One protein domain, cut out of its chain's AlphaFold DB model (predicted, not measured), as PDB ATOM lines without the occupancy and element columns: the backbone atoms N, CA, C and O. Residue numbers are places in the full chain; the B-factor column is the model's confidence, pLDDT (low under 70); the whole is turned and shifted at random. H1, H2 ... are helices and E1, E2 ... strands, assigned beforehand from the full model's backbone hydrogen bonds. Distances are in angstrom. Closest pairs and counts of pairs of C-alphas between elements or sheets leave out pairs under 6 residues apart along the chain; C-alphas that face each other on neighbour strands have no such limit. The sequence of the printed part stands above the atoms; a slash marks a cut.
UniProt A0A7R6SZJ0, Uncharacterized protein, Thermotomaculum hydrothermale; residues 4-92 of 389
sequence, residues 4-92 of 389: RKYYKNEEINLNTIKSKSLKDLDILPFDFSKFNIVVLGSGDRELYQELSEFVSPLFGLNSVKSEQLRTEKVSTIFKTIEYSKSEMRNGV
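This is residues 4 to 92 of the 389 residues of an uncharacterized protein of Thermotomaculum hydrothermale (UniProt A0A7R6SZJ0). There is little regular structure here: two short parallel strands, E1 and E2, make a small core with H1 on one face and the longer H2 on the other, while residues 4 to 35, with no named element, run across its E1 side. Of 89 printed residues, 35 lie in named elements, E1, H1, E2, H2 in order; the class is mixed. The whole is compact, radius of gyration of the C-alphas 12.8 A, spanning 33 by 30 by 25 A.

Look first at E1, residues 36 to 40, and E2, residues 59 to 63, parallel neighbours at 14 degrees; N 38 and O 60, 2.8 A apart, are within hydrogen-bond range. With H1, residues 45 to 52, between them in the chain, they form a strand-helix-strand unit with a right-handed crossover. The closest C-alphas of H1 and E2, Ser 52 and Leu 61, are 7.0 A apart. For E2 and H2, residues 74 to 90, they are Gly 60 and Ser 84, 5.4 A. H1 and H2 are apart; in both, every O i to N i+4 pair is within hydrogen-bond range.

Find C-alpha 36 at (217.542, 38.849, -74.542), where E1 begins; H2 runs 24.2 A to C-alpha 90 at (215.681, 42.765, -89.352).

The printed part has no cut and no long link between named elements; residues 4, 8 to 9 and 11 are under pLDDT 70.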
ATOM      1  N   ARG A   4     228.379  26.701 -74.999       68.00
ATOM      2  CA  ARG A   4     229.706  27.332 -74.867       68.00
ATOM      3  C   ARG A   4     230.686  26.898 -75.966       68.00
ATOM      4  O   ARG A   4     231.642  27.615 -76.228       68.00
ATOM      5  N   LYS A   5     230.451  25.763 -76.648       72.44
ATOM      6  CA  LYS A   5     231.235  25.354 -77.829       72.44
ATOM      7  C   LYS A   5     231.083  26.345 -78.989       72.44
ATOM      8  O   LYS A   5     232.039  26.523 -79.741       72.44
ATOM      9  N   TYR A   6     229.906  26.956 -79.127       74.44
ATOM     10  CA  TYR A   6     229.564  27.869 -80.219       74.44
ATOM     11  C   TYR A   6     229.869  29.333 -79.886       74.44
ATOM     12  O   TYR A   6     230.317  30.064 -80.762       74.44
ATOM     13  N   TYR A   7     229.710  29.728 -78.621       74.50
ATOM     14  CA  TYR A   7     229.949  31.094 -78.135       74.50
ATOM     15  C   TYR A   7     231.150  31.163 -77.188       74.50
ATOM     16  O   TYR A   7     231.061  31.636 -76.054       74.50
ATOM     17  N   LYS A   8     232.292  30.617 -77.622       63.81
ATOM     18  CA  LYS A   8     233.527  30.687 -76.831       63.81
ATOM     19  C   LYS A   8     233.890  32.158 -76.600       63.81
ATOM     20  O   LYS A   8     234.020  32.907 -77.564       63.81
ATOM     21  N   ASN A   9     234.104  32.533 -75.340       65.44
ATOM     22  CA  ASN A   9     234.519  33.876 -74.906       65.44
ATOM     23  C   ASN A   9     233.452  34.978 -75.029       65.44
ATOM     24  O   ASN A   9     233.785  36.152 -74.904       65.44
ATOM     25  N   GLU A  10     232.185  34.630 -75.264       70.00
ATOM     26  CA  GLU A  10     231.082  35.584 -75.140       70.00
ATOM     27  C   GLU A  10     230.505  35.501 -73.718       70.00
ATOM     28  O   GLU A  10     230.207  34.408 -73.225       70.00
ATOM     29  N   GLU A  11     230.378  36.644 -73.038       67.62
ATOM     30  CA  GLU A  11     229.709  36.745 -71.735       67.62
ATOM     31  C   GLU A  11     228.192  36.579 -71.944       67.62
ATOM     32  O   GLU A  11     227.442  37.548 -72.029       67.62
ATOM     33  N   ILE A  12     227.740  35.330 -72.105       74.06
ATOM     34  CA  ILE A  12     226.320  34.982 -72.225       74.06
ATOM     35  C   ILE A  12     225.817  34.478 -70.877       74.06
ATOM     36  O   ILE A  12     226.241  33.423 -70.396       74.06
ATOM     37  N   ASN A  13     224.851  35.199 -70.310       77.25
ATOM     38  CA  ASN A  13     224.081  34.727 -69.166       77.25
ATOM     39  C   ASN A  13     223.031  33.729 -69.659       77.25
ATOM     40  O   ASN A  13     222.106  34.086 -70.384       77.25
ATOM     41  N   LEU A  14     223.205  32.455 -69.303       78.69
ATOM     42  CA  LEU A  14     222.269  31.390 -69.650       78.69
ATOM     43  C   LEU A  14     221.359  31.115 -68.455       78.69
ATOM     44  O   LEU A  14     221.811  30.552 -67.460       78.69
ATOM     45  N   ASN A  15     220.082  31.458 -68.594       80.56
ATOM     46  CA  ASN A  15     219.045  31.170 -67.607       80.56
ATOM     47  C   ASN A  15     218.073  30.114 -68.147       80.56
ATOM     48  O   ASN A  15     217.905  29.963 -69.355       80.56
ATOM     49  N   THR A  16     217.444  29.358 -67.249       79.94
ATOM     50  CA  THR A  16     216.369  28.413 -67.588       79.94
ATOM     51  C   THR A  16     215.080  28.897 -66.950       79.94
ATOM     52  O   THR A  16     215.044  29.108 -65.740       79.94
ATOM     53  N   ILE A  17     214.029  29.037 -67.754       81.19
ATOM     54  CA  ILE A  17     212.683  29.332 -67.265       81.19
ATOM     55  C   ILE A  17     212.088  28.006 -66.794       81.19
ATOM     56  O   ILE A  17     211.951  27.075 -67.584       81.19
ATOM     57  N   LYS A  18     211.804  27.881 -65.497       79.44
ATOM     58  CA  LYS A  18     211.264  26.652 -64.889       79.44
ATOM     59  C   LYS A  18     209.744  26.736 -64.694       79.44
ATOM     60  O   LYS A  18     209.239  26.293 -63.673       79.44
ATOM     61  N   SER A  19     209.042  27.327 -65.657       80.50
ATOM     62  CA  SER A  19     207.588  27.504 -65.635       80.50
ATOM     63  C   SER A  19     207.002  27.438 -67.050       80.50
ATOM     64  O   SER A  19     207.726  27.664 -68.020       80.50
ATOM     65  N   LYS A  20     205.701  27.137 -67.150       82.62
ATOM     66  CA  LYS A  20     204.901  27.175 -68.385       82.62
ATOM     67  C   LYS A  20     204.098  28.472 -68.568       82.62
ATOM     68  O   LYS A  20     203.561  28.666 -69.654       82.62
ATOM     69  N   SER A  21     204.069  29.344 -67.558       85.31
ATOM     70  CA  SER A  21     203.501  30.696 -67.614       85.31
ATOM     71  C   SER A  21     204.377  31.677 -66.822       85.31
ATOM     72  O   SER A  21     205.007  31.323 -65.821       85.31
ATOM     73  N   LEU A  22     204.421  32.932 -67.268       85.81
ATOM     74  CA  LEU A  22     205.027  34.053 -66.556       85.81
ATOM     75  C   LEU A  22     204.329  34.340 -65.225       85.81
ATOM     76  O   LEU A  22     204.974  34.866 -64.326       85.81
ATOM     77  N   LYS A  23     203.044  33.988 -65.082       84.06
ATOM     78  CA  LYS A  23     202.279  34.200 -63.842       84.06
ATOM     79  C   LYS A  23     202.813  33.379 -62.674       84.06
ATOM     80  O   LYS A  23     202.683  33.804 -61.534       84.06
ATOM     81  N   ASP A  24     203.438  32.242 -62.967       83.44
ATOM     82  CA  ASP A  24     204.028  31.371 -61.949       83.44
ATOM     83  C   ASP A  24     205.494  31.743 -61.641       83.44
ATOM     84  O   ASP A  24     206.197  30.999 -60.957       83.44
ATOM     85  N   LEU A  25     205.997  32.856 -62.192       81.50
ATOM     86  CA  LEU A  25     207.346  33.356 -61.930       81.50
ATOM     87  C   LEU A  25     207.292  34.557 -60.987       81.50
ATOM     88  O   LEU A  25     206.837  35.631 -61.369       81.50
ATOM     89  N   ASP A  26     207.884  34.411 -59.801       76.62
ATOM     90  CA  ASP A  26     208.049  35.529 -58.859       76.62
ATOM     91  C   ASP A  26     208.969  36.630 -59.415       76.62
ATOM     92  O   ASP A  26     208.821  37.812 -59.104       76.62
ATOM     93  N   ILE A  27     209.958  36.244 -60.232       79.75
ATOM     94  CA  ILE A  27     210.950  37.145 -60.828       79.75
ATOM     95  C   ILE A  27     211.173  36.750 -62.286       79.75
ATOM     96  O   ILE A  27     211.511  35.602 -62.595       79.75
ATOM     97  N   LEU A  28     211.053  37.724 -63.191       82.19
ATOM     98  CA  LEU A  28     211.391  37.525 -64.597       82.19
ATOM     99  C   LEU A  28     212.909  37.324 -64.757       82.19
ATOM    100  O   LEU A  28     213.688  38.170 -64.317       82.19
ATOM    101  N   PRO A  29     213.368  36.262 -65.443       83.75
ATOM    102  CA  PRO A  29     214.794  35.985 -65.625       83.75
ATOM    103  C   PRO A  29     215.443  36.839 -66.733       83.75
ATOM    104  O   PRO A  29     216.481  36.449 -67.283       83.75
ATOM    105  N   PHE A  30     214.830  37.974 -67.084       86.44
ATOM    106  CA  PHE A  30     215.220  38.841 -68.193       86.44
ATOM    107  C   PHE A  30     215.464  40.264 -67.709       86.44
ATOM    108  O   PHE A  30     214.717  40.804 -66.896       86.44
ATOM    109  N   ASP A  31     216.476  40.900 -68.286       88.56
ATOM    110  CA  ASP A  31     216.726  42.327 -68.126       88.56
ATOM    111  C   ASP A  31     216.336  43.019 -69.432       88.56
ATOM    112  O   ASP A  31     217.092  42.988 -70.402       88.56
ATOM    113  N   PHE A  32     215.153  43.636 -69.481       87.50
ATOM    114  CA  PHE A  32     214.644  44.293 -70.690       87.50
ATOM    115  C   PHE A  32     215.460  45.515 -71.138       87.50
ATOM    116  O   PHE A  32     215.161  46.077 -72.197       87.50
ATOM    117  N   SER A  33     216.461  45.944 -70.361       87.88
ATOM    118  CA  SER A  33     217.435  46.952 -70.790       87.88
ATOM    119  C   SER A  33     218.573  46.366 -71.632       87.88
ATOM    120  O   SER A  33     219.336  47.132 -72.210       87.88
ATOM    121  N   LYS A  34     218.672  45.032 -71.729       91.94
ATOM    122  CA  LYS A  34     219.695  44.285 -72.473       91.94
ATOM    123  C   LYS A  34     219.090  43.484 -73.623       91.94
ATOM    124  O   LYS A  34     217.878  43.292 -73.705       91.94
ATOM    125  N   PHE A  35     219.953  42.966 -74.493       93.44
ATOM    126  CA  PHE A  35     219.560  41.970 -75.486       93.44
ATOM    127  C   PHE A  35     219.236  40.630 -74.813       93.44
ATOM    128  O   PHE A  35     220.090  40.033 -74.157       93.44
ATOM    129  N   ASN A  36     218.017  40.141 -75.018       94.06
ATOM    130  CA  ASN A  36     217.542  38.849 -74.542       94.06
ATOM    131  C   ASN A  36     217.150  37.979 -75.738       94.06
ATOM    132  O   ASN A  36     216.536  38.455 -76.690       94.06
ATOM    133  N   ILE A  37     217.492  36.693 -75.677       93.69
ATOM    134  CA  ILE A  37     217.027  35.688 -76.635       93.69
ATOM    135  C   ILE A  37     216.441  34.538 -75.840       93.69
ATOM    136  O   ILE A  37     217.141  33.905 -75.048       93.69
ATOM    137  N   VAL A  38     215.169  34.253 -76.084       94.00
ATOM    138  CA  VAL A  38     214.452  33.138 -75.482       94.00
ATOM    139  C   VAL A  38     214.157  32.105 -76.557       94.00
ATOM    140  O   VAL A  38     213.583  32.410 -77.603       94.00
ATOM    141  N   VAL A  39     214.569  30.867 -76.289       93.88
ATOM    142  CA  VAL A  39     214.258  29.713 -77.130       93.88
ATOM    143  C   VAL A  39     213.447  28.728 -76.304       93.88
ATOM    144  O   VAL A  39     213.917  28.289 -75.259       93.88
ATOM    145  N   LEU A  40     212.247  28.389 -76.771       94.00
ATOM    146  CA  LEU A  40     211.317  27.496 -76.077       94.00
ATOM    147  C   LEU A  40     211.124  26.166 -76.815       94.00
ATOM    148  O   LEU A  40     211.412  26.059 -78.011       94.00
ATOM    149  N   GLY A  41     210.641  25.146 -76.103       93.12
ATOM    150  CA  GLY A  41     210.133  23.926 -76.728       93.12
ATOM    151  C   GLY A  41     208.730  24.139 -77.298       93.12
ATOM    152  O   GLY A  41     208.034  25.088 -76.944       93.12
ATOM    153  N   SER A  42     208.277  23.246 -78.178       92.44
ATOM    154  CA  SER A  42     206.927  23.335 -78.757       92.44
ATOM    155  C   SER A  42     205.797  23.067 -77.747       92.44
ATOM    156  O   SER A  42     204.636  23.374 -78.037       92.44
ATOM    157  N   GLY A  43     206.128  22.522 -76.568       91.06
ATOM    158  CA  GLY A  43     205.204  22.313 -75.451       91.06
ATOM    159  C   GLY A  43     204.930  23.563 -74.603       91.06
ATOM    160  O   GLY A  43     203.940  23.582 -73.873       91.06
ATOM    161  N   ASP A  44     205.739  24.620 -74.720       92.00
ATOM    162  CA  ASP A  44     205.661  25.836 -73.889       92.00
ATOM    163  C   ASP A  44     204.779  26.923 -74.542       92.00
ATOM    164  O   ASP A  44     205.159  28.090 -74.647       92.00
ATOM    165  N   ARG A  45     203.607  26.532 -75.063       91.56
ATOM    166  CA  ARG A  45     202.764  27.401 -75.911       91.56
ATOM    167  C   ARG A  45     202.223  28.633 -75.190       91.56
ATOM    168  O   ARG A  45     202.220  29.708 -75.778       91.56
ATOM    169  N   GLU A  46     201.763  28.463 -73.955       93.88
ATOM    170  CA  GLU A  46     201.230  29.554 -73.131       93.88
ATOM    171  C   GLU A  46     202.322  30.590 -72.844       93.88
ATOM    172  O   GLU A  46     202.187  31.745 -73.240       93.88
ATOM    173  N   LEU A  47     203.467  30.147 -72.314       93.00
ATOM    174  CA  LEU A  47     204.645  30.995 -72.127       93.00
ATOM    175  C   LEU A  47     205.077  31.710 -73.415       93.00
ATOM    176  O   LEU A  47     205.449  32.880 -73.375       93.00
ATOM    177  N   TYR A  48     205.046  31.029 -74.566       93.94
ATOM    178  CA  TYR A  48     205.377  31.654 -75.849       93.94
ATOM    179  C   TYR A  48     204.406  32.792 -76.195       93.94
ATOM    180  O   TYR A  48     204.841  33.841 -76.667       93.94
ATOM    181  N   GLN A  49     203.102  32.601 -75.974       94.56
ATOM    182  CA  GLN A  49     202.092  33.632 -76.222       94.56
ATOM    183  C   GLN A  49     202.307  34.843 -75.312       94.56
ATOM    184  O   GLN A  49     202.389  35.961 -75.816       94.56
ATOM    185  N   GLU A  50     202.498  34.627 -74.013       93.94
ATOM    186  CA  GLU A  50     202.764  35.705 -73.051       93.94
ATOM    187  C   GLU A  50     204.062  36.459 -73.384       93.94
ATOM    188  O   GLU A  50     204.109  37.687 -73.367       93.94
ATOM    189  N   LEU A  51     205.124  35.739 -73.762       93.69
ATOM    190  CA  LEU A  51     206.397  36.359 -74.127       93.69
ATOM    191  C   LEU A  51     206.358  37.112 -75.462       93.69
ATOM    192  O   LEU A  51     207.223  37.956 -75.713       93.69
ATOM    193  N   SER A  52     205.388  36.811 -76.329       93.19
ATOM    194  CA  SER A  52     205.288  37.421 -77.658       93.19
ATOM    195  C   SER A  52     205.027  38.931 -77.608       93.19
ATOM    196  O   SER A  52     205.445  39.646 -78.518       93.19
ATOM    197  N   GLU A  53     204.429  39.422 -76.518       91.75
ATOM    198  CA  GLU A  53     204.157  40.845 -76.283       91.75
ATOM    199  C   GLU A  53     205.433  41.666 -76.048       91.75
ATOM    200  O   GLU A  53     205.469  42.861 -76.333       91.75
ATOM    201  N   PHE A  54     206.512  41.031 -75.577       92.44
ATOM    202  CA  PHE A  54     207.785  41.710 -75.312       92.44
ATOM    203  C   PHE A  54     208.721  41.750 -76.523       92.44
ATOM    204  O   PHE A  54     209.793  42.365 -76.459       92.44
ATOM    205  N   VAL A  55     208.353  41.074 -77.615       94.38
ATOM    206  CA  VAL A  55     209.233  40.895 -78.766       94.38
ATOM    207  C   VAL A  55     209.571  42.238 -79.402       94.38
ATOM    208  O   VAL A  55     208.714  43.015 -79.808       94.38
ATOM    209  N   SER A  56     210.867  42.507 -79.495       95.25
ATOM    210  CA  SER A  56     211.412  43.787 -79.938       95.25
ATOM    211  C   SER A  56     212.831  43.588 -80.471       95.25
ATOM    212  O   SER A  56     213.407  42.511 -80.294       95.25
ATOM    213  N   PRO A  57     213.458  44.622 -81.047       96.50
ATOM    214  CA  PRO A  57     214.876  44.567 -81.391       96.50
ATOM    215  C   PRO A  57     215.832  44.206 -80.238       96.50
ATOM    216  O   PRO A  57     216.948  43.765 -80.501       96.50
ATOM    217  N   LEU A  58     215.412  44.321 -78.968       96.00
ATOM    218  CA  LEU A  58     216.180  43.850 -77.803       96.00
ATOM    219  C   LEU A  58     215.692  42.504 -77.235       96.00
ATOM    220  O   LEU A  58     216.328  41.968 -76.332       96.00
ATOM    221  N   PHE A  59     214.597  41.934 -77.737       95.69
ATOM    222  CA  PHE A  59     214.020  40.698 -77.206       95.69
ATOM    223  C   PHE A  59     213.596  39.756 -78.336       95.69
ATOM    224  O   PHE A  59     212.559  39.948 -78.971       95.69
ATOM    225  N   GLY A  60     214.401  38.724 -78.580       95.31
ATOM    226  CA  GLY A  60     214.107  37.667 -79.542       95.31
ATOM    227  C   GLY A  60     213.396  36.492 -78.885       95.31
ATOM    228  O   GLY A  60     213.813  36.024 -77.827       95.31
ATOM    229  N   LEU A  61     212.361  35.974 -79.541       95.19
ATOM    230  CA  LEU A  61     211.604  34.810 -79.082       95.19
ATOM    231  C   LEU A  61     211.412  33.833 -80.236       95.19
ATOM    232  O   LEU A  61     210.842  34.199 -81.261       95.19
ATOM    233  N   ASN A  62     211.851  32.590 -80.071       95.12
ATOM    234  CA  ASN A  62     211.616  31.523 -81.041       95.12
ATOM    235  C   ASN A  62     211.410  30.172 -80.353       95.12
ATOM    236  O   ASN A  62     211.721  29.999 -79.177       95.12
ATOM    237  N   SER A  63     210.895  29.196 -81.096       94.25
ATOM    238  CA  SER A  63     210.679  27.836 -80.602       94.25
ATOM    239  C   SER A  63     211.384  26.798 -81.469       94.25
ATOM    240  O   SER A  63     211.558  26.978 -82.676       94.25
ATOM    241  N   VAL A  64     211.769  25.681 -80.859       95.31
ATOM    242  CA  VAL A  64     212.219  24.477 -81.569       95.31
ATOM    243  C   VAL A  64     211.052  23.506 -81.775       95.31
ATOM    244  O   VAL A  64     209.973  23.689 -81.215       95.31
ATOM    245  N   LYS A  65     211.247  22.469 -82.602       94.25
ATOM    246  CA  LYS A  65     210.191  21.478 -82.872       94.25
ATOM    247  C   LYS A  65     210.002  20.499 -81.715       94.25
ATOM    248  O   LYS A  65     208.867  20.105 -81.452       94.25
ATOM    249  N   SER A  66     211.086  20.115 -81.037       93.81
ATOM    250  CA  SER A  66     211.010  19.251 -79.856       93.81
ATOM    251  C   SER A  66     210.118  19.855 -78.775       93.81
ATOM    252  O   SER A  66     210.185  21.054 -78.510       93.81
ATOM    253  N   GLU A  67     209.321  19.007 -78.124       91.19
ATOM    254  CA  GLU A  67     208.402  19.421 -77.057       91.19
ATOM    255  C   GLU A  67     209.135  20.097 -75.895       91.19
ATOM    256  O   GLU A  67     208.691  21.130 -75.404       91.19
ATOM    257  N   GLN A  68     210.290  19.552 -75.504       88.94
ATOM    258  CA  GLN A  68     211.144  20.090 -74.447       88.94
ATOM    259  C   GLN A  68     212.498  20.500 -75.026       88.94
ATOM    260  O   GLN A  68     213.154  19.714 -75.707       88.94
ATOM    261  N   LEU A  69     212.987  21.696 -74.686       87.50
ATOM    262  CA  LEU A  69     214.258  22.206 -75.219       87.50
ATOM    263  C   LEU A  69     215.459  21.296 -74.897       87.50
ATOM    264  O   LEU A  69     216.373  21.157 -75.706       87.50
ATOM    265  N   ARG A  70     215.452  20.636 -73.729       87.25
ATOM    266  CA  ARG A  70     216.540  19.743 -73.281       87.25
ATOM    267  C   ARG A  70     216.740  18.503 -74.158       87.25
ATOM    268  O   ARG A  70     217.803  17.895 -74.078       87.25
ATOM    269  N   THR A  71     215.737  18.115 -74.948       90.00
ATOM    270  CA  THR A  71     215.813  16.953 -75.850       90.00
ATOM    271  C   THR A  71     216.235  17.339 -77.268       90.00
ATOM    272  O   THR A  71     216.505  16.467 -78.091       90.00
ATOM    273  N   GLU A  72     216.313  18.636 -77.579       93.44
ATOM    274  CA  GLU A  72     216.695  19.132 -78.897       93.44
ATOM    275  C   GLU A  72     218.215  19.074 -79.117       93.44
ATOM    276  O   GLU A  72     219.030  19.241 -78.203       93.44
ATOM    277  N   LYS A  73     218.622  18.876 -80.376       92.25
ATOM    278  CA  LYS A  73     220.032  18.920 -80.761       92.25
ATOM    279  C   LYS A  73     220.579  20.322 -80.521       92.25
ATOM    280  O   LYS A  73     220.035  21.318 -80.993       92.25
ATOM    281  N   VAL A  74     221.750  20.405 -79.893       90.19
ATOM    282  CA  VAL A  74     222.405  21.692 -79.603       90.19
ATOM    283  C   VAL A  74     222.672  22.508 -80.872       90.19
ATOM    284  O   VAL A  74     222.606  23.733 -80.839       90.19
ATOM    285  N   SER A  75     222.922  21.849 -82.007       91.69
ATOM    286  CA  SER A  75     223.065  22.517 -83.303       91.69
ATOM    287  C   SER A  75     221.764  23.164 -83.791       91.69
ATOM    288  O   SER A  75     221.828  24.232 -84.393       91.69
ATOM    289  N   THR A  76     220.602  22.559 -83.523       93.94
ATOM    290  CA  THR A  76     219.292  23.161 -83.804       93.94
ATOM    291  C   THR A  76     219.080  24.378 -82.914       93.94
ATOM    292  O   THR A  76     218.804  25.452 -83.434       93.94
ATOM    293  N   ILE A  77     219.317  24.249 -81.602       92.06
ATOM    294  CA  ILE A  77     219.202  25.367 -80.650       92.06
ATOM    295  C   ILE A  77     220.094  26.536 -81.088       92.06
ATOM    296  O   ILE A  77     219.636  27.671 -81.161       92.06
ATOM    297  N   PHE A  78     221.351  26.258 -81.444       91.62
ATOM    298  CA  PHE A  78     222.277  27.266 -81.959       91.62
ATOM    299  C   PHE A  78     221.736  27.963 -83.215       91.62
ATOM    300  O   PHE A  78     221.714  29.188 -83.267       91.62
ATOM    301  N   LYS A  79     221.251  27.206 -84.211       93.00
ATOM    302  CA  LYS A  79     220.645  27.788 -85.421       93.00
ATOM    303  C   LYS A  79     219.442  28.672 -85.087       93.00
ATOM    304  O   LYS A  79     219.322  29.752 -85.656       93.00
ATOM    305  N   THR A  80     218.595  28.252 -84.148       94.75
ATOM    306  CA  THR A  80     217.442  29.037 -83.691       94.75
ATOM    307  C   THR A  80     217.870  30.332 -82.999       94.75
ATOM    308  O   THR A  80     217.256  31.371 -83.230       94.75
ATOM    309  N   ILE A  81     218.945  30.318 -82.205       93.44
ATOM    310  CA  ILE A  81     219.506  31.538 -81.597       93.44
ATOM    311  C   ILE A  81     220.022  32.491 -82.682       93.44
ATOM    312  O   ILE A  81     219.688  33.672 -82.670       93.44
ATOM    313  N   GLU A  82     220.803  31.996 -83.644       93.56
ATOM    314  CA  GLU A  82     221.356  32.831 -84.720       93.56
ATOM    315  C   GLU A  82     220.263  33.405 -85.634       93.56
ATOM    316  O   GLU A  82     220.361  34.553 -86.071       93.56
ATOM    317  N   TYR A  83     219.194  32.641 -85.874       94.88
ATOM    318  CA  TYR A  83     218.000  33.136 -86.552       94.88
ATOM    319  C   TYR A  83     217.277  34.201 -85.718       94.88
ATOM    320  O   TYR A  83     216.947  35.256 -86.248       94.88
ATOM    321  N   SER A  84     217.126  33.993 -84.405       95.12
ATOM    322  CA  SER A  84     216.525  34.984 -83.497       95.12
ATOM    323  C   SER A  84     217.291  36.304 -83.515       95.12
ATOM    324  O   SER A  84     216.678  37.359 -83.606       95.12
ATOM    325  N   LYS A  85     218.633  36.265 -83.527       95.06
ATOM    326  CA  LYS A  85     219.463  37.469 -83.711       95.06
ATOM    327  C   LYS A  85     219.182  38.174 -85.038       95.06
ATOM    328  O   LYS A  85     219.330  39.390 -85.116       95.06
ATOM    329  N   SER A  86     218.862  37.424 -86.096       95.75
ATOM    330  CA  SER A  86     218.500  37.995 -87.399       95.75
ATOM    331  C   SER A  86     217.124  38.632 -87.379       95.75
ATOM    332  O   SER A  86     216.984  39.771 -87.812       95.75
ATOM    333  N   GLU A  87     216.132  37.964 -86.800       95.75
ATOM    334  CA  GLU A  87     214.806  38.554 -86.618       95.75
ATOM    335  C   GLU A  87     214.839  39.799 -85.735       95.75
ATOM    336  O   GLU A  87     214.189  40.776 -86.064       95.75
ATOM    337  N   MET A  88     215.621  39.818 -84.656       96.25
ATOM    338  CA  MET A  88     215.716  41.001 -83.792       96.25
ATOM    339  C   MET A  88     216.230  42.231 -84.545       96.25
ATOM    340  O   MET A  88     215.742  43.335 -84.335       96.25
ATOM    341  N   ARG A  89     217.212  42.060 -85.435       95.88
ATOM    342  CA  ARG A  89     217.804  43.195 -86.159       95.88
ATOM    343  C   ARG A  89     217.073  43.545 -87.460       95.88
ATOM    344  O   ARG A  89     217.184  44.678 -87.913       95.88
ATOM    345  N   ASN A  90     216.356  42.596 -88.059       97.00
ATOM    346  CA  ASN A  90     215.681  42.765 -89.352       97.00
ATOM    347  C   ASN A  90     214.148  42.741 -89.249       97.00
ATOM    348  O   ASN A  90     213.463  42.901 -90.257       97.00
ATOM    349  N   GLY A  91     213.606  42.500 -88.059       96.12
ATOM    350  CA  GLY A  91     212.179  42.430 -87.805       96.12
ATOM    351  C   GLY A  91     211.532  43.784 -88.035       96.12
ATOM    352  O   GLY A  91     211.988  44.825 -87.555       96.12
ATOM    353  N   VAL A  92     210.488  43.771 -88.846       95.81
ATOM    354  CA  VAL A  92     209.810  44.980 -89.272       95.81
ATOM    355  C   VAL A  92     208.369  44.662 -89.623       95.81
ATOM    356  O   VAL A  92     208.029  43.579 -90.115       95.81
TER     357      VAL A  92